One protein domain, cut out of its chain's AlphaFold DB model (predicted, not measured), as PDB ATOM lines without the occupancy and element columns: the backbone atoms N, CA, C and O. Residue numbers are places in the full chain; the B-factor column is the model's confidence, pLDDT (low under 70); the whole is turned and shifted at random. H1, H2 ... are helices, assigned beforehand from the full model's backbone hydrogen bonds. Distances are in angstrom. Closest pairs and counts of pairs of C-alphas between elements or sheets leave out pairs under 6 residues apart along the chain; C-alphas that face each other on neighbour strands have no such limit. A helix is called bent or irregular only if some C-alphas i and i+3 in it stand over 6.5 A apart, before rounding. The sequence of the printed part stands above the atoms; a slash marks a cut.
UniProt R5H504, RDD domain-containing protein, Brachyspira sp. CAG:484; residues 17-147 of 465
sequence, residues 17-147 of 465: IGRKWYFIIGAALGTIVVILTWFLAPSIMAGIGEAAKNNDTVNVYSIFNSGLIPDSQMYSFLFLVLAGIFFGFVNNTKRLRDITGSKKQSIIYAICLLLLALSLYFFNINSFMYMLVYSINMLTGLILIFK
ATOM      1  N   ILE A  17      16.473 -42.811  28.618       40.75
ATOM      2  CA  ILE A  17      16.753 -41.465  29.158       40.75
ATOM      3  C   ILE A  17      16.925 -41.513  30.685       40.75
ATOM      4  O   ILE A  17      17.835 -40.878  31.215       40.75
ATOM      5  N   GLY A  18      16.156 -42.347  31.402       48.12
ATOM      6  CA  GLY A  18      16.270 -42.558  32.855       48.12
ATOM      7  C   GLY A  18      17.673 -42.960  33.339       48.12
ATOM      8  O   GLY A  18      18.099 -42.574  34.427       48.12
ATOM      9  N   ARG A  19      18.432 -43.696  32.517       55.59
ATOM     10  CA  ARG A  19      19.788 -44.169  32.855       55.59
ATOM     11  C   ARG A  19      20.880 -43.110  32.660       55.59
ATOM     12  O   ARG A  19      21.883 -43.152  33.375       55.59
ATOM     13  N   LYS A  20      20.665 -42.127  31.774       53.59
ATOM     14  CA  LYS A  20      21.568 -40.976  31.570       53.59
ATOM     15  C   LYS A  20      21.579 -40.026  32.775       53.59
ATOM     16  O   LYS A  20      22.607 -39.413  33.058       53.59
ATOM     17  N   TRP A  21      20.500 -39.999  33.565       59.34
ATOM     18  CA  TRP A  21      20.416 -39.191  34.784       59.34
ATOM     19  C   TRP A  21      21.473 -39.531  35.834       59.34
ATOM     20  O   TRP A  21      21.884 -38.631  36.544       59.34
ATOM     21  N   TYR A  22      21.980 -40.764  35.942       62.06
ATOM     22  CA  TYR A  22      23.052 -41.045  36.915       62.06
ATOM     23  C   TYR A  22      24.333 -40.268  36.614       62.06
ATOM     24  O   TYR A  22      25.007 -39.816  37.536       62.06
ATOM     25  N   PHE A  23      24.651 -40.108  35.329       65.06
ATOM     26  CA  PHE A  23      25.792 -39.307  34.918       65.06
ATOM     27  C   PHE A  23      25.485 -37.813  35.044       65.06
ATOM     28  O   PHE A  23      26.305 -37.094  35.591       65.06
ATOM     29  N   ILE A  24      24.293 -37.357  34.642       65.75
ATOM     30  CA  ILE A  24      23.886 -35.942  34.768       65.75
ATOM     31  C   ILE A  24      23.819 -35.504  36.239       65.75
ATOM     32  O   ILE A  24      24.313 -34.438  36.581       65.75
ATOM     33  N   ILE A  25      23.279 -36.338  37.132       66.00
ATOM     34  CA  ILE A  25      23.290 -36.115  38.585       66.00
ATOM     35  C   ILE A  25      24.731 -36.102  39.097       66.00
ATOM     36  O   ILE A  25      25.071 -35.269  39.924       66.00
ATOM     37  N   GLY A  26      25.589 -37.000  38.607       67.31
ATOM     38  CA  GLY A  26      27.014 -36.984  38.927       67.31
ATOM     39  C   GLY A  26      27.716 -35.705  38.476       67.31
ATOM     40  O   GLY A  26      28.478 -35.145  39.251       67.31
ATOM     41  N   ALA A  27      27.418 -35.220  37.271       67.38
ATOM     42  CA  ALA A  27      27.937 -33.969  36.737       67.38
ATOM     43  C   ALA A  27      27.439 -32.776  37.560       67.38
ATOM     44  O   ALA A  27      28.250 -31.967  37.981       67.38
ATOM     45  N   ALA A  28      26.143 -32.726  37.885       70.69
ATOM     46  CA  ALA A  28      25.563 -31.698  38.743       70.69
ATOM     47  C   ALA A  28      26.181 -31.703  40.150       70.69
ATOM     48  O   ALA A  28      26.533 -30.650  40.670       70.69
ATOM     49  N   LEU A  29      26.374 -32.881  40.754       67.69
ATOM     50  CA  LEU A  29      27.087 -33.019  42.027       67.69
ATOM     51  C   LEU A  29      28.546 -32.577  41.906       67.69
ATOM     52  O   LEU A  29      29.043 -31.914  42.806       67.69
ATOM     53  N   GLY A  30      29.219 -32.897  40.799       70.31
ATOM     54  CA  GLY A  30      30.564 -32.409  40.502       70.31
ATOM     55  C   GLY A  30      30.612 -30.884  40.416       70.31
ATOM     56  O   GLY A  30      31.465 -30.269  41.042       70.31
ATOM     57  N   THR A  31      29.654 -30.260  39.727       73.50
ATOM     58  CA  THR A  31      29.511 -28.800  39.667       73.50
ATOM     59  C   THR A  31      29.269 -28.207  41.052       73.50
ATOM     60  O   THR A  31      29.902 -27.218  41.401       73.50
ATOM     61  N   ILE A  32      28.414 -28.826  41.870       72.19
ATOM     62  CA  ILE A  32      28.187 -28.404  43.258       72.19
ATOM     63  C   ILE A  32      29.479 -28.509  44.071       72.19
ATOM     64  O   ILE A  32      29.805 -27.572  44.785       72.19
ATOM     65  N   VAL A  33      30.233 -29.606  43.950       74.94
ATOM     66  CA  VAL A  33      31.527 -29.769  44.631       74.94
ATOM     67  C   VAL A  33      32.498 -28.674  44.203       74.94
ATOM     68  O   VAL A  33      33.102 -28.059  45.069       74.94
ATOM     69  N   VAL A  34      32.594 -28.370  42.904       75.44
ATOM     70  CA  VAL A  34      33.424 -27.264  42.403       75.44
ATOM     71  C   VAL A  34      32.987 -25.939  43.023       75.44
ATOM     72  O   VAL A  34      33.825 -25.237  43.571       75.44
ATOM     73  N   ILE A  35      31.692 -25.618  43.009       74.31
ATOM     74  CA  ILE A  35      31.166 -24.392  43.628       74.31
ATOM     75  C   ILE A  35      31.514 -24.349  45.122       74.31
ATOM     76  O   ILE A  35      32.004 -23.337  45.611       74.31
ATOM     77  N   LEU A  36      31.323 -25.450  45.848       72.38
ATOM     78  CA  LEU A  36      31.668 -25.543  47.267       72.38
ATOM     79  C   LEU A  36      33.165 -25.359  47.512       72.38
ATOM     80  O   LEU A  36      33.525 -24.742  48.508       72.38
ATOM     81  N   THR A  37      34.035 -25.819  46.611       75.88
ATOM     82  CA  THR A  37      35.481 -25.579  46.708       75.88
ATOM     83  C   THR A  37      35.804 -24.086  46.672       75.88
ATOM     84  O   THR A  37      36.655 -23.639  47.435       75.88
ATOM     85  N   TRP A  38      35.092 -23.296  45.863       72.12
ATOM     86  CA  TRP A  38      35.268 -21.839  45.828       72.12
ATOM     87  C   TRP A  38      34.868 -21.160  47.143       72.12
ATOM     88  O   TRP A  38      35.495 -20.179  47.530       72.12
ATOM     89  N   PHE A  39      33.860 -21.682  47.847       73.12
ATOM     90  CA  PHE A  39      33.408 -21.126  49.128       73.12
ATOM     91  C   PHE A  39      34.219 -21.619  50.333       73.12
ATOM     92  O   PHE A  39      34.468 -20.852  51.257       73.12
ATOM     93  N   LEU A  40      34.604 -22.897  50.345       72.31
ATOM     94  CA  LEU A  40      35.213 -23.559  51.503       72.31
ATOM     95  C   LEU A  40      36.745 -23.584  51.457       72.31
ATOM     96  O   LEU A  40      37.381 -23.763  52.493       72.31
ATOM     97  N   ALA A  41      37.340 -23.407  50.278       79.75
ATOM     98  CA  ALA A  41      38.788 -23.338  50.093       79.75
ATOM     99  C   ALA A  41      39.209 -22.150  49.194       79.75
ATOM    100  O   ALA A  41      39.933 -22.345  48.210       79.75
ATOM    101  N   PRO A  42      38.766 -20.911  49.498       76.25
ATOM    102  CA  PRO A  42      39.015 -19.742  48.653       76.25
ATOM    103  C   PRO A  42      40.506 -19.430  48.471       76.25
ATOM    104  O   PRO A  42      40.900 -19.010  47.387       76.25
ATOM    105  N   SER A  43      41.354 -19.686  49.473       76.06
ATOM    106  CA  SER A  43      42.802 -19.442  49.389       76.06
ATOM    107  C   SER A  43      43.491 -20.365  48.379       76.06
ATOM    108  O   SER A  43      44.439 -19.954  47.718       76.06
ATOM    109  N   ILE A  44      42.979 -21.587  48.195       73.69
ATOM    110  CA  ILE A  44      43.483 -22.519  47.175       73.69
ATOM    111  C   ILE A  44      43.142 -21.995  45.781       73.69
ATOM    112  O   ILE A  44      43.995 -21.973  44.897       73.69
ATOM    113  N   MET A  45      41.903 -21.534  45.588       76.06
ATOM    114  CA  MET A  45      41.461 -20.975  44.310       76.06
ATOM    115  C   MET A  45      42.177 -19.662  43.979       76.06
ATOM    116  O   MET A  45      42.553 -19.454  42.827       76.06
ATOM    117  N   ALA A  46      42.412 -18.813  44.981       75.56
ATOM    118  CA  ALA A  46      43.205 -17.598  44.840       75.56
ATOM    119  C   ALA A  46      44.650 -17.922  44.433       75.56
ATOM    120  O   ALA A  46      45.135 -17.349  43.464       75.56
ATOM    121  N   GLY A  47      45.286 -18.906  45.081       72.88
ATOM    122  CA  GLY A  47      46.634 -19.356  44.722       72.88
ATOM    123  C   GLY A  47      46.725 -19.925  43.302       72.88
ATOM    124  O   GLY A  47      47.662 -19.613  42.574       72.88
ATOM    125  N   ILE A  48      45.722 -20.697  42.861       71.69
ATOM    126  CA  ILE A  48      45.624 -21.160  41.465       71.69
ATOM    127  C   ILE A  48      45.472 -19.970  40.502       71.69
ATOM    128  O   ILE A  48      46.118 -19.940  39.456       71.69
ATOM    129  N   GLY A  49      44.616 -19.001  40.835       72.75
ATOM    130  CA  GLY A  49      44.344 -17.835  39.993       72.75
ATOM    131  C   GLY A  49      45.534 -16.882  39.869       72.75
ATOM    132  O   GLY A  49      45.813 -16.388  38.778       72.75
ATOM    133  N   GLU A  50      46.257 -16.653  40.961       72.88
ATOM    134  CA  GLU A  50      47.464 -15.826  40.993       72.88
ATOM    135  C   GLU A  50      48.609 -16.481  40.215       72.88
ATOM    136  O   GLU A  50      49.202 -15.845  39.345       72.88
ATOM    137  N   ALA A  51      48.826 -17.784  40.417       67.50
ATOM    138  CA  ALA A  51      49.781 -18.562  39.635       67.50
ATOM    139  C   ALA A  51      49.460 -18.549  38.131       67.50
ATOM    140  O   ALA A  51      50.350 -18.377  37.300       67.50
ATOM    141  N   ALA A  52      48.180 -18.681  37.766       67.31
ATOM    142  CA  ALA A  52      47.747 -18.600  36.374       67.31
ATOM    143  C   ALA A  52      48.002 -17.208  35.767       67.31
ATOM    144  O   ALA A  52      48.403 -17.114  34.609       67.31
ATOM    145  N   LYS A  53      47.813 -16.133  36.544       74.81
ATOM    146  CA  LYS A  53      48.069 -14.748  36.116       74.81
ATOM    147  C   LYS A  53      49.559 -14.463  35.909       74.81
ATOM    148  O   LYS A  53      49.912 -13.756  34.969       74.81
ATOM    149  N   ASN A  54      50.413 -15.029  36.758       72.31
ATOM    150  CA  ASN A  54      51.867 -14.857  36.704       72.31
ATOM    151  C   ASN A  54      52.557 -15.842  35.745       72.31
ATOM    152  O   ASN A  54      53.763 -15.758  35.530       72.31
ATOM    153  N   ASN A  55      51.786 -16.738  35.118       68.44
ATOM    154  CA  ASN A  55      52.271 -17.808  34.248       68.44
ATOM    155  C   ASN A  55      53.203 -18.806  34.967       68.44
ATOM    156  O   ASN A  55      54.027 -19.474  34.337       68.44
ATOM    157  N   ASP A  56      53.035 -18.933  36.284       69.19
ATOM    158  CA  ASP A  56      53.821 -19.819  37.130       69.19
ATOM    159  C   ASP A  56      53.425 -21.282  36.898       69.19
ATOM    160  O   ASP A  56      52.250 -21.643  36.747       69.19
ATOM    161  N   THR A  57      54.411 -22.177  36.900       70.75
ATOM    162  CA  THR A  57      54.160 -23.617  36.790       70.75
ATOM    163  C   THR A  57      53.714 -24.176  38.134       70.75
ATOM    164  O   THR A  57      54.533 -24.631  38.930       70.75
ATOM    165  N   VAL A  58      52.408 -24.145  38.382       74.19
ATOM    166  CA  VAL A  58      51.818 -24.579  39.652       74.19
ATOM    167  C   VAL A  58      50.899 -25.782  39.444       74.19
ATOM    168  O   VAL A  58      50.153 -25.861  38.464       74.19
ATOM    169  N   ASN A  59      50.964 -26.732  40.375       79.38
ATOM    170  CA  ASN A  59      50.035 -27.852  40.506       79.38
ATOM    171  C   ASN A  59      49.421 -27.846  41.914       79.38
ATOM    172  O   ASN A  59      49.926 -27.193  42.821       79.38
ATOM    173  N   VAL A  60      48.321 -28.567  42.126       76.44
ATOM    174  CA  VAL A  60      47.604 -28.512  43.414       76.44
ATOM    175  C   VAL A  60      48.481 -29.001  44.575       76.44
ATOM    176  O   VAL A  60      48.420 -28.447  45.671       76.44
ATOM    177  N   TYR A  61      49.357 -29.976  44.326       77.25
ATOM    178  CA  TYR A  61      50.320 -30.463  45.314       77.25
ATOM    179  C   TYR A  61      51.340 -29.392  45.747       77.25
ATOM    180  O   TYR A  61      51.618 -29.256  46.938       77.25
ATOM    181  N   SER A  62      51.870 -28.589  44.819       74.38
ATOM    182  CA  SER A  62      52.805 -27.510  45.151       74.38
ATOM    183  C   SER A  62      52.131 -26.389  45.942       74.38
ATOM    184  O   SER A  62      52.767 -25.802  46.810       74.38
ATOM    185  N   ILE A  63      50.841 -26.125  45.700       74.12
ATOM    186  CA  ILE A  63      50.081 -25.141  46.488       74.12
ATOM    187  C   ILE A  63      49.894 -25.650  47.921       74.12
ATOM    188  O   ILE A  63      50.126 -24.891  48.858       74.12
ATOM    189  N   PHE A  64      49.568 -26.931  48.121       72.19
ATOM    190  CA  PHE A  64      49.477 -27.500  49.472       72.19
ATOM    191  C   PHE A  64      50.778 -27.393  50.262       72.19
ATOM    192  O   PHE A  64      50.747 -27.088  51.450       72.19
ATOM    193  N   ASN A  65      51.916 -27.569  49.597       70.88
ATOM    194  CA  ASN A  65      53.225 -27.476  50.239       70.88
ATOM    195  C   ASN A  65      53.772 -26.044  50.345       70.88
ATOM    196  O   ASN A  65      54.880 -25.860  50.840       70.88
ATOM    197  N   SER A  66      53.028 -25.026  49.900       69.19
ATOM    198  CA  SER A  66      53.475 -23.627  49.964       69.19
ATOM    199  C   SER A  66      53.423 -23.027  51.375       69.19
ATOM    200  O   SER A  66      54.015 -21.978  51.607       69.19
ATOM    201  N   GLY A  67      52.692 -23.651  52.310       65.19
ATOM    202  CA  GLY A  67      52.454 -23.114  53.658       65.19
ATOM    203  C   GLY A  67      51.530 -21.885  53.704       65.19
ATOM    204  O   GLY A  67      51.263 -21.363  54.781       65.19
ATOM    205  N   LEU A  68      51.019 -21.431  52.553       64.50
ATOM    206  CA  LEU A  68      50.164 -20.243  52.424       64.50
ATOM    207  C   LEU A  68      48.666 -20.548  52.599       64.50
ATOM    208  O   LEU A  68      47.848 -19.630  52.661       64.50
ATOM    209  N   ILE A  69      48.284 -21.829  52.661       71.31
ATOM    210  CA  ILE A  69      46.893 -22.253  52.844       71.31
ATOM    211  C   ILE A  69      46.656 -22.584  54.324       71.31
ATOM    212  O   ILE A  69      47.358 -23.443  54.855       71.31
ATOM    213  N   PRO A  70      45.634 -21.998  54.977       76.50
ATOM    214  CA  PRO A  70      45.227 -22.419  56.314       76.50
ATOM    215  C   PRO A  70      44.841 -23.905  56.345       76.50
ATOM    216  O   PRO A  70      44.053 -24.352  55.503       76.50
ATOM    217  N   ASP A  71      45.306 -24.651  57.350       76.31
ATOM    218  CA  ASP A  71      45.054 -26.097  57.479       76.31
ATOM    219  C   ASP A  71      43.561 -26.455  57.367       76.31
ATOM    220  O   ASP A  71      43.183 -27.427  56.715       76.31
ATOM    221  N   SER A  72      42.675 -25.615  57.911       73.00
ATOM    222  CA  SER A  72      41.217 -25.785  57.831       73.00
ATOM    223  C   SER A  72      40.664 -25.782  56.397       73.00
ATOM    224  O   SER A  72      39.768 -26.569  56.070       73.00
ATOM    225  N   GLN A  73      41.207 -24.942  55.513       78.69
ATOM    226  CA  GLN A  73      40.829 -24.906  54.099       78.69
ATOM    227  C   GLN A  73      41.431 -26.084  53.331       78.69
ATOM    228  O   GLN A  73      40.767 -26.651  52.460       78.69
ATOM    229  N   MET A  74      42.649 -26.505  53.688       78.56
ATOM    230  CA  MET A  74      43.266 -27.713  53.141       78.56
ATOM    231  C   MET A  74      42.418 -28.955  53.454       78.56
ATOM    232  O   MET A  74      42.099 -29.727  52.546       78.56
ATOM    233  N   TYR A  75      41.974 -29.123  54.703       79.31
ATOM    234  CA  TYR A  75      41.087 -30.226  55.087       79.31
ATOM    235  C   TYR A  75      39.732 -30.162  54.376       79.31
ATOM    236  O   TYR A  75      39.233 -31.190  53.914       79.31
ATOM    237  N   SER A  76      39.157 -28.964  54.232       79.31
ATOM    238  CA  SER A  76      37.891 -28.763  53.515       79.31
ATOM    239  C   SER A  76      38.006 -29.158  52.041       79.31
ATOM    240  O   SER A  76      37.146 -29.865  51.513       79.31
ATOM    241  N   PHE A  77      39.103 -28.781  51.383       82.88
ATOM    242  CA  PHE A  77      39.383 -29.188  50.011       82.88
ATOM    243  C   PHE A  77      39.582 -30.700  49.893       82.88
ATOM    244  O   PHE A  77      38.964 -31.331  49.037       82.88
ATOM    245  N   LEU A  78      40.395 -31.308  50.764       82.38
ATOM    246  CA  LEU A  78      40.624 -32.757  50.763       82.38
ATOM    247  C   LEU A  78      39.317 -33.533  50.962       82.38
ATOM    248  O   LEU A  78      39.069 -34.513  50.259       82.38
ATOM    249  N   PHE A  79      38.444 -33.070  51.859       83.44
ATOM    250  CA  PHE A  79      37.116 -33.648  52.052       83.44
ATOM    251  C   PHE A  79      36.266 -33.582  50.776       83.44
ATOM    252  O   PHE A  79      35.676 -34.587  50.374       83.44
ATOM    253  N   LEU A  80      36.234 -32.428  50.103       80.44
ATOM    254  CA  LEU A  80      35.502 -32.248  48.846       80.44
ATOM    255  C   LEU A  80      36.059 -33.125  47.716       80.44
ATOM    256  O   LEU A  80      35.282 -33.724  46.969       80.44
ATOM    257  N   VAL A  81      37.385 -33.275  47.627       83.19
ATOM    258  CA  VAL A  81      38.040 -34.189  46.678       83.19
ATOM    259  C   VAL A  81      37.649 -35.638  46.968       83.19
ATOM    260  O   VAL A  81      37.223 -36.346  46.057       83.19
ATOM    261  N   LEU A  82      37.704 -36.080  48.228       82.44
ATOM    262  CA  LEU A  82      37.290 -37.431  48.632       82.44
ATOM    263  C   LEU A  82      35.804 -37.697  48.340       82.44
ATOM    264  O   LEU A  82      35.448 -38.771  47.845       82.44
ATOM    265  N   ALA A  83      34.936 -36.715  48.586       76.50
ATOM    266  CA  ALA A  83      33.523 -36.795  48.231       76.50
ATOM    267  C   ALA A  83      33.338 -36.914  46.708       76.50
ATOM    268  O   ALA A  83      32.593 -37.780  46.239       76.50
ATOM    269  N   GLY A  84      34.061 -36.103  45.929       78.62
ATOM    270  CA  GLY A  84      34.077 -36.157  44.467       78.62
ATOM    271  C   GLY A  84      34.534 -37.516  43.931       78.62
ATOM    272  O   GLY A  84      33.854 -38.099  43.085       78.62
ATOM    273  N   ILE A  85      35.616 -38.072  44.486       83.56
ATOM    274  CA  ILE A  85      36.116 -39.424  44.191       83.56
ATOM    275  C   ILE A  85      35.016 -40.460  44.425       83.56
ATOM    276  O   ILE A  85      34.724 -41.280  43.551       83.56
ATOM    277  N   PHE A  86      34.376 -40.415  45.594       79.62
ATOM    278  CA  PHE A  86      33.359 -41.384  45.976       79.62
ATOM    279  C   PHE A  86      32.131 -41.324  45.059       79.62
ATOM    280  O   PHE A  86      31.722 -42.342  44.485       79.62
ATOM    281  N   PHE A  87      31.545 -40.137  44.882       76.88
ATOM    282  CA  PHE A  87      30.354 -39.967  44.049       76.88
ATOM    283  C   PHE A  87      30.649 -40.219  42.570       76.88
ATOM    284  O   PHE A  87      29.860 -40.892  41.896       76.88
ATOM    285  N   GLY A  88      31.802 -39.752  42.083       79.19
ATOM    286  CA  GLY A  88      32.291 -40.004  40.733       79.19
ATOM    287  C   GLY A  88      32.446 -41.498  40.467       79.19
ATOM    288  O   GLY A  88      31.867 -42.015  39.513       79.19
ATOM    289  N   PHE A  89      33.121 -42.230  41.357       82.50
ATOM    290  CA  PHE A  89      33.296 -43.676  41.233       82.50
ATOM    291  C   PHE A  89      31.957 -44.425  41.210       82.50
ATOM    292  O   PHE A  89      31.721 -45.264  40.332       82.50
ATOM    293  N   VAL A  90      31.040 -44.109  42.131       76.44
ATOM    294  CA  VAL A  90      29.727 -44.767  42.213       76.44
ATOM    295  C   VAL A  90      28.891 -44.517  40.953       76.44
ATOM    296  O   VAL A  90      28.272 -45.455  40.433       76.44
ATOM    297  N   ASN A  91      28.859 -43.280  40.454       79.44
ATOM    298  CA  ASN A  91      28.076 -42.923  39.271       79.44
ATOM    299  C   ASN A  91      28.694 -43.487  37.988       79.44
ATOM    300  O   ASN A  91      27.985 -44.130  37.204       79.44
ATOM    301  N   ASN A  92      30.012 -43.360  37.822       83.19
ATOM    302  CA  ASN A  92      30.731 -43.882  36.662       83.19
ATOM    303  C   ASN A  92      30.631 -45.406  36.589       83.19
ATOM    304  O   ASN A  92      30.325 -45.935  35.525       83.19
ATOM    305  N   THR A  93      30.753 -46.125  37.711       80.25
ATOM    306  CA  THR A  93      30.596 -47.592  37.734       80.25
ATOM    307  C   THR A  93      29.210 -48.021  37.250       80.25
ATOM    308  O   THR A  93      29.077 -48.981  36.490       80.25
ATOM    309  N   LYS A  94      28.145 -47.314  37.652       75.88
ATOM    310  CA  LYS A  94      26.780 -47.624  37.194       75.88
ATOM    311  C   LYS A  94      26.614 -47.366  35.700       75.88
ATOM    312  O   LYS A  94      26.051 -48.214  35.009       75.88
ATOM    313  N   ARG A  95      27.111 -46.230  35.203       78.12
ATOM    314  CA  ARG A  95      26.990 -45.870  33.786       78.12
ATOM    315  C   ARG A  95      27.839 -46.766  32.887       78.12
ATOM    316  O   ARG A  95      27.356 -47.265  31.878       78.12
ATOM    317  N   LEU A  96      29.069 -47.056  33.289       80.81
ATOM    318  CA  LEU A  96      29.942 -47.988  32.582       80.81
ATOM    319  C   LEU A  96      29.373 -49.402  32.578       80.81
ATOM    320  O   LEU A  96      29.534 -50.115  31.595       80.81
ATOM    321  N   ARG A  97      28.665 -49.822  33.629       77.94
ATOM    322  CA  ARG A  97      27.966 -51.113  33.634       77.94
ATOM    323  C   ARG A  97      26.833 -51.166  32.618       77.94
ATOM    324  O   ARG A  97      26.634 -52.208  32.003       77.94
ATOM    325  N   ASP A  98      26.111 -50.065  32.446       73.00
ATOM    326  CA  ASP A  98      25.071 -49.940  31.424       73.00
ATOM    327  C   ASP A  98      25.669 -50.060  30.013       73.00
ATOM    328  O   ASP A  98      25.159 -50.809  29.188       73.00
ATOM    329  N   ILE A  99      26.808 -49.412  29.761       76.44
ATOM    330  CA  ILE A  99      27.499 -49.435  28.460       76.44
ATOM    331  C   ILE A  99      28.171 -50.787  28.171       76.44
ATOM    332  O   ILE A  99      28.102 -51.288  27.052       76.44
ATOM    333  N   THR A 100      28.846 -51.374  29.160       78.69
ATOM    334  CA  THR A 100      29.665 -52.588  28.974       78.69
ATOM    335  C   THR A 100      28.878 -53.881  29.144       78.69
ATOM    336  O   THR A 100      29.334 -54.935  28.718       78.69
ATOM    337  N   GLY A 101      27.734 -53.844  29.831       72.19
ATOM    338  CA  GLY A 101      26.982 -55.041  30.209       72.19
ATOM    339  C   GLY A 101      27.639 -55.887  31.314       72.19
ATOM    340  O   GLY A 101      26.979 -56.748  31.897       72.19
ATOM    341  N   SER A 102      28.902 -55.625  31.671       75.56
ATOM    342  CA  SER A 102      29.697 -56.431  32.604       75.56
ATOM    343  C   SER A 102      30.040 -55.668  33.880       75.56
ATOM    344  O   SER A 102      30.645 -54.595  33.864       75.56
ATOM    345  N   LYS A 103      29.715 -56.262  35.037       73.62
ATOM    346  CA  LYS A 103      30.046 -55.675  36.347       73.62
ATOM    347  C   LYS A 103      31.563 -55.556  36.543       73.62
ATOM    348  O   LYS A 103      32.022 -54.534  37.041       73.62
ATOM    349  N   LYS A 104      32.334 -56.576  36.150       77.31
ATOM    350  CA  LYS A 104      33.793 -56.596  36.337       77.31
ATOM    351  C   LYS A 104      34.466 -55.491  35.513       77.31
ATOM    352  O   LYS A 104      35.210 -54.697  36.074       77.31
ATOM    353  N   GLN A 105      34.123 -55.379  34.228       76.12
ATOM    354  CA  GLN A 105      34.659 -54.334  33.345       76.12
ATOM    355  C   GLN A 105      34.255 -52.930  33.804       76.12
ATOM    356  O   GLN A 105      35.085 -52.029  33.802       76.12
ATOM    357  N   SER A 106      33.017 -52.753  34.282       79.75
ATOM    358  CA  SER A 106      32.558 -51.446  34.765       79.75
ATOM    359  C   SER A 106      33.357 -50.903  35.946       79.75
ATOM    360  O   SER A 106      33.603 -49.704  36.006       79.75
ATOM    361  N   ILE A 107      33.780 -51.780  36.862       79.25
ATOM    362  CA  ILE A 107      34.592 -51.393  38.017       79.25
ATOM    363  C   ILE A 107      36.000 -51.030  37.551       79.25
ATOM    364  O   ILE A 107      36.500 -49.980  37.933       79.25
ATOM    365  N   ILE A 108      36.606 -51.850  36.686       80.31
ATOM    366  CA  ILE A 108      37.951 -51.598  36.147       80.31
ATOM    367  C   ILE A 108      37.992 -50.245  35.432       80.31
ATOM    368  O   ILE A 108      38.815 -49.400  35.768       80.31
ATOM    369  N   TYR A 109      37.059 -49.989  34.512       85.50
ATOM    370  CA  TYR A 109      37.001 -48.716  33.796       85.50
ATOM    371  C   TYR A 109      36.721 -47.531  34.724       85.50
ATOM    372  O   TYR A 109      37.295 -46.465  34.527       85.50
ATOM    373  N   ALA A 110      35.893 -47.701  35.759       84.00
ATOM    374  CA  ALA A 110      35.648 -46.639  36.730       84.00
ATOM    375  C   ALA A 110      36.899 -46.312  37.562       84.00
ATOM    376  O   ALA A 110      37.141 -45.140  37.831       84.00
ATOM    377  N   ILE A 111      37.707 -47.318  37.923       81.38
ATOM    378  CA  ILE A 111      39.007 -47.116  38.581       81.38
ATOM    379  C   ILE A 111      39.964 -46.379  37.639       81.38
ATOM    380  O   ILE A 111      40.573 -45.401  38.052       81.38
ATOM    381  N   CYS A 112      40.061 -46.788  36.370       80.00
ATOM    382  CA  CYS A 112      40.921 -46.113  35.395       80.00
ATOM    383  C   CYS A 112      40.540 -44.637  35.215       80.00
ATOM    384  O   CYS A 112      41.418 -43.782  35.237       80.00
ATOM    385  N   LEU A 113      39.244 -44.329  35.093       84.62
ATOM    386  CA  LEU A 113      38.772 -42.943  35.004       84.62
ATOM    387  C   LEU A 113      39.058 -42.149  36.274       84.62
ATOM    388  O   LEU A 113      39.409 -40.979  36.197       84.62
ATOM    389  N   LEU A 114      38.929 -42.782  37.440       84.94
ATOM    390  CA  LEU A 114      39.239 -42.136  38.705       84.94
ATOM    391  C   LEU A 114      40.728 -41.783  38.806       84.94
ATOM    392  O   LEU A 114      41.062 -40.657  39.151       84.94
ATOM    393  N   LEU A 115      41.612 -42.726  38.475       81.94
ATOM    394  CA  LEU A 115      43.058 -42.502  38.475       81.94
ATOM    395  C   LEU A 115      43.460 -41.423  37.461       81.94
ATOM    396  O   LEU A 115      44.298 -40.579  37.764       81.94
ATOM    397  N   LEU A 116      42.819 -41.415  36.290       83.19
ATOM    398  CA  LEU A 116      43.034 -40.398  35.263       83.19
ATOM    399  C   LEU A 116      42.531 -39.008  35.687       83.19
ATOM    400  O   LEU A 116      43.109 -38.005  35.290       83.19
ATOM    401  N   ALA A 117      41.460 -38.921  36.475       84.88
ATOM    402  CA  ALA A 117      41.009 -37.651  37.037       84.88
ATOM    403  C   ALA A 117      41.939 -37.175  38.164       84.88
ATOM    404  O   ALA A 117      42.240 -35.989  38.257       84.88
ATOM    405  N   LEU A 118      42.430 -38.097  38.999       84.50
ATOM    406  CA  LEU A 118      43.324 -37.774  40.112       84.50
ATOM    407  C   LEU A 118      44.704 -37.301  39.664       84.50
ATOM    408  O   LEU A 118      45.317 -36.485  40.349       84.50
ATOM    409  N   SER A 119      45.191 -37.765  38.513       81.69
ATOM    410  CA  SER A 119      46.483 -37.314  37.990       81.69
ATOM    411  C   SER A 119      46.509 -35.814  37.668       81.69
ATOM    412  O   SER A 119      47.576 -35.207  37.739       81.69
ATOM    413  N   LEU A 120      45.353 -35.181  37.413       83.88
ATOM    414  CA  LEU A 120      45.256 -33.732  37.184       83.88
ATOM    415  C   LEU A 120      45.740 -32.897  38.375       83.88
ATOM    416  O   LEU A 120      46.240 -31.798  38.164       83.88
ATOM    417  N   TYR A 121      45.652 -33.410  39.606       84.50
ATOM    418  CA  TYR A 121      46.142 -32.696  40.792       84.50
ATOM    419  C   TYR A 121      47.674 -32.585  40.845       84.50
ATOM    420  O   TYR A 121      48.200 -31.731  41.559       84.50
ATOM    421  N   PHE A 122      48.383 -33.427  40.088       81.62
ATOM    422  CA  PHE A 122      49.845 -33.510  40.089       81.62
ATOM    423  C   PHE A 122      50.489 -32.870  38.856       81.62
ATOM    424  O   PHE A 122      51.681 -32.573  38.878       81.62
ATOM    425  N   PHE A 123      49.729 -32.642  37.782       79.88
ATOM    426  CA  PHE A 123      50.237 -31.934  36.610       79.88
ATOM    427  C   PHE A 123      50.132 -30.423  36.788       79.88
ATOM    428  O   PHE A 123      49.154 -29.912  37.329       79.88
ATOM    429  N   ASN A 124      51.132 -29.698  36.283       80.75
ATOM    430  CA  ASN A 124      51.090 -28.238  36.258       80.75
ATOM    431  C   ASN A 124      49.933 -27.780  35.369       80.75
ATOM    432  O   ASN A 124      49.800 -28.275  34.249       80.75
ATOM    433  N   ILE A 125      49.129 -26.828  35.844       78.19
ATOM    434  CA  ILE A 125      47.863 -26.424  35.206       78.19
ATOM    435  C   ILE A 125      48.079 -25.949  33.758       78.19
ATOM    436  O   ILE A 125      47.299 -26.288  32.872       78.19
ATOM    437  N   ASN A 126      49.197 -25.266  33.491       76.56
ATOM    438  CA  ASN A 126      49.564 -24.773  32.157       76.56
ATOM    439  C   ASN A 126      50.357 -25.787  31.306       76.56
ATOM    440  O   ASN A 126      50.825 -25.464  30.217       76.56
ATOM    441  N   SER A 127      50.554 -27.019  31.787       80.75
ATOM    442  CA  SER A 127      51.311 -28.031  31.046       80.75
ATOM    443  C   SER A 127      50.476 -28.700  29.957       80.75
ATOM    444  O   SER A 127      49.274 -28.932  30.100       80.75
ATOM    445  N   PHE A 128      51.156 -29.127  28.888       84.25
ATOM    446  CA  PHE A 128      50.560 -29.975  27.855       84.25
ATOM    447  C   PHE A 128      49.905 -31.235  28.442       84.25
ATOM    448  O   PHE A 128      48.811 -31.609  28.026       84.25
ATOM    449  N   MET A 129      50.532 -31.859  29.447       80.75
ATOM    450  CA  MET A 129      50.004 -33.068  30.087       80.75
ATOM    451  C   MET A 129      48.688 -32.812  30.821       80.75
ATOM    452  O   MET A 129      47.759 -33.607  30.683       80.75
ATOM    453  N   TYR A 130      48.568 -31.688  31.533       83.44
ATOM    454  CA  TYR A 130      47.310 -31.296  32.165       83.44
ATOM    455  C   TYR A 130      46.207 -31.095  31.118       83.44
ATOM    456  O   TYR A 130      45.140 -31.699  31.231       83.44
ATOM    457  N   MET A 131      46.482 -30.332  30.052       84.12
ATOM    458  CA  MET A 131      45.516 -30.094  28.970       84.12
ATOM    459  C   MET A 131      45.087 -31.387  28.270       84.12
ATOM    460  O   MET A 131      43.899 -31.580  27.992       84.12
ATOM    461  N   LEU A 132      46.030 -32.295  28.016       84.31
ATOM    462  CA  LEU A 132      45.768 -33.586  27.389       84.31
ATOM    463  C   LEU A 132      44.859 -34.452  28.268       84.31
ATOM    464  O   LEU A 132      43.815 -34.919  27.815       84.31
ATOM    465  N   VAL A 133      45.220 -34.638  29.539       80.75
ATOM    466  CA  VAL A 133      44.446 -35.459  30.483       80.75
ATOM    467  C   VAL A 133      43.069 -34.852  30.744       80.75
ATOM    468  O   VAL A 133      42.074 -35.580  30.801       80.75
ATOM    469  N   TYR A 134      42.974 -33.527  30.850       84.19
ATOM    470  CA  TYR A 134      41.703 -32.823  30.996       84.19
ATOM    471  C   TYR A 134      40.802 -33.051  29.776       84.19
ATOM    472  O   TYR A 134      39.633 -33.410  29.922       84.19
ATOM    473  N   SER A 135      41.366 -32.946  28.570       85.94
ATOM    474  CA  SER A 135      40.647 -33.191  27.315       85.94
ATOM    475  C   SER A 135      40.164 -34.639  27.199       85.94
ATOM    476  O   SER A 135      39.023 -34.873  26.800       85.94
ATOM    477  N   ILE A 136      40.976 -35.621  27.612       82.44
ATOM    478  CA  ILE A 136      40.571 -37.036  27.638       82.44
ATOM    479  C   ILE A 136      39.426 -37.256  28.635       82.44
ATOM    480  O   ILE A 136      38.456 -37.949  28.310       82.44
ATOM    481  N   ASN A 137      39.501 -36.667  29.833       82.94
ATOM    482  CA  ASN A 137      38.425 -36.750  30.824       82.94
ATOM    483  C   ASN A 137      37.122 -36.133  30.291       82.94
ATOM    484  O   ASN A 137      36.064 -36.759  30.397       82.94
ATOM    485  N   MET A 138      37.200 -34.963  29.649       82.25
ATOM    486  CA  MET A 138      36.054 -34.306  29.011       82.25
ATOM    487  C   MET A 138      35.444 -35.158  27.896       82.25
ATOM    488  O   MET A 138      34.240 -35.425  27.905       82.25
ATOM    489  N   LEU A 139      36.268 -35.659  26.971       83.75
ATOM    490  CA  LEU A 139      35.813 -36.518  25.879       83.75
ATOM    491  C   LEU A 139      35.174 -37.805  26.411       83.75
ATOM    492  O   LEU A 139      34.125 -38.231  25.926       83.75
ATOM    493  N   THR A 140      35.757 -38.402  27.450       83.12
ATOM    494  CA  THR A 140      35.182 -39.587  28.089       83.12
ATOM    495  C   THR A 140      33.844 -39.265  28.750       83.12
ATOM    496  O   THR A 140      32.903 -40.045  28.617       83.12
ATOM    497  N   GLY A 141      33.712 -38.104  29.395       79.38
ATOM    498  CA  GLY A 141      32.436 -37.612  29.912       79.38
ATOM    499  C   GLY A 141      31.366 -37.506  28.822       79.38
ATOM    500  O   GLY A 141      30.266 -38.034  28.989       79.38
ATOM    501  N   LEU A 142      31.706 -36.929  27.664       77.88
ATOM    502  CA  LEU A 142      30.806 -36.853  26.505       77.88
ATOM    503  C   LEU A 142      30.413 -38.246  25.999       77.88
ATOM    504  O   LEU A 142      29.229 -38.524  25.800       77.88
ATOM    505  N   ILE A 143      31.373 -39.166  25.869       79.19
ATOM    506  CA  ILE A 143      31.094 -40.557  25.490       79.19
ATOM    507  C   ILE A 143      30.136 -41.200  26.498       79.19
ATOM    508  O   ILE A 143      29.175 -41.857  26.100       79.19
ATOM    509  N   LEU A 144      30.340 -40.999  27.801       78.44
ATOM    510  CA  LEU A 144      29.450 -41.532  28.832       78.44
ATOM    511  C   LEU A 144      28.037 -40.939  28.750       78.44
ATOM    512  O   LEU A 144      27.078 -41.652  29.052       78.44
ATOM    513  N   ILE A 145      27.867 -39.693  28.305       71.75
ATOM    514  CA  ILE A 145      26.545 -39.083  28.088       71.75
ATOM    515  C   ILE A 145      25.849 -39.699  26.870       71.75
ATOM    516  O   ILE A 145      24.698 -40.140  26.966       71.75
ATOM    517  N   PHE A 146      26.538 -39.745  25.729       74.00
ATOM    518  CA  PHE A 146      25.902 -40.030  24.443       74.00
ATOM    519  C   PHE A 146      25.858 -41.514  24.083       74.00
ATOM    520  O   PHE A 146      24.909 -41.939  23.429       74.00
ATOM    521  N   LYS A 147      26.815 -42.323  24.554       72.75
ATOM    522  CA  LYS A 147      26.909 -43.740  24.183       72.75
ATOM    523  C   LYS A 147      25.709 -44.544  24.671       72.75
ATOM    524  O   LYS A 147      25.301 -44.457  25.831       72.75
TER     525      LYS A 147
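Overview. This is residues 17 to 147 of the 465 residues of the protein "RDD domain-containing protein" of Brachyspira sp. CAG:484 (UniProt R5H504). Four helices, H1, H4, H5 and H6, form an up-and-down bundle that opens toward one end, and H2, with the short H3, lies across that open end. H1 and H4 run side by side; H5 folds back from H4 and H6 from H5, and H6 meets H1 only near the opposite end. The printed part has 131 residues with six named helices, H1 to H6 in chain order, and no named strand: its class is all helix. It is compact, with a radius of gyration of the C-alphas of 16.0 A, but elongated in outline, spanning 47 by 30 by 23 A.

Along the chain. H1, residues 17 to 40, begins at C-alpha 17 (16.753, -41.465, 29.158) and is 34.1 A long from first to last C-alpha. It is neither bent nor irregular, but only just: C-alphas 19 and 22 are 6.1 A apart. H2, residues 42 to 54, is 18.2 A long, and H3 is residues 60 to 64. H4, residues 71 to 100, is the longest helix, 41.8 A from C-alpha 71 (45.054, -26.097, 57.479). H5, residues 103 to 121, measures 28.4 A. H6, residues 128 to 146, measures 26.8 A and ends at C-alpha 146 (25.902, -40.030, 24.443).

Arrangement. In the bundle, each helix runs against the one before it. H1 and H4 touch at a shallow tilt of 10 degrees, opposite ways; their closest C-alphas, of Tyr 22 and Asn 91, are 5.9 A apart. H4, the hub, and H5 form a helical hairpin at a shallow tilt of 33 degrees, only just short of steep, closest at the C-alphas of Arg 97 and Ser 106, 4.7 A. H5 and H6 form another at 35.2 degrees, only just steep; residues 113 to 120 touch 130 to 137, closest at the C-alphas of Leu 120 and Tyr 130, 5.9 A. H6 touches H1 with residues 144 to 145 alone, the closest C-alphas being those of Lys 20 and Ile 145, 6.4 A. H2 and H4 touch only at their ends, about perpendicular at 85 degrees, closest at the C-alphas of Ser 43 and Gln 73, 7.5 A. H2 touches H3 with residues 44 to 48 alone, closest at the C-alphas of Gly 47 and Ile 63, 7.0 A. H2 is apart from H5 and H6. Every O i to N i+4 pair is within hydrogen-bond range in H2, H3, H4 and H6; in H1 it is 17 of 20 and in H5 13 of 15.

Size, cuts and confidence. The C-alphas farthest apart, of Asn 54 and Gly 101, are 47.7 A apart. The printed part has no cut and no long link. Its mean pLDDT is 75.9; 19 residues are under 70, among them residues 17 to 27 in H1 and 66 to 68.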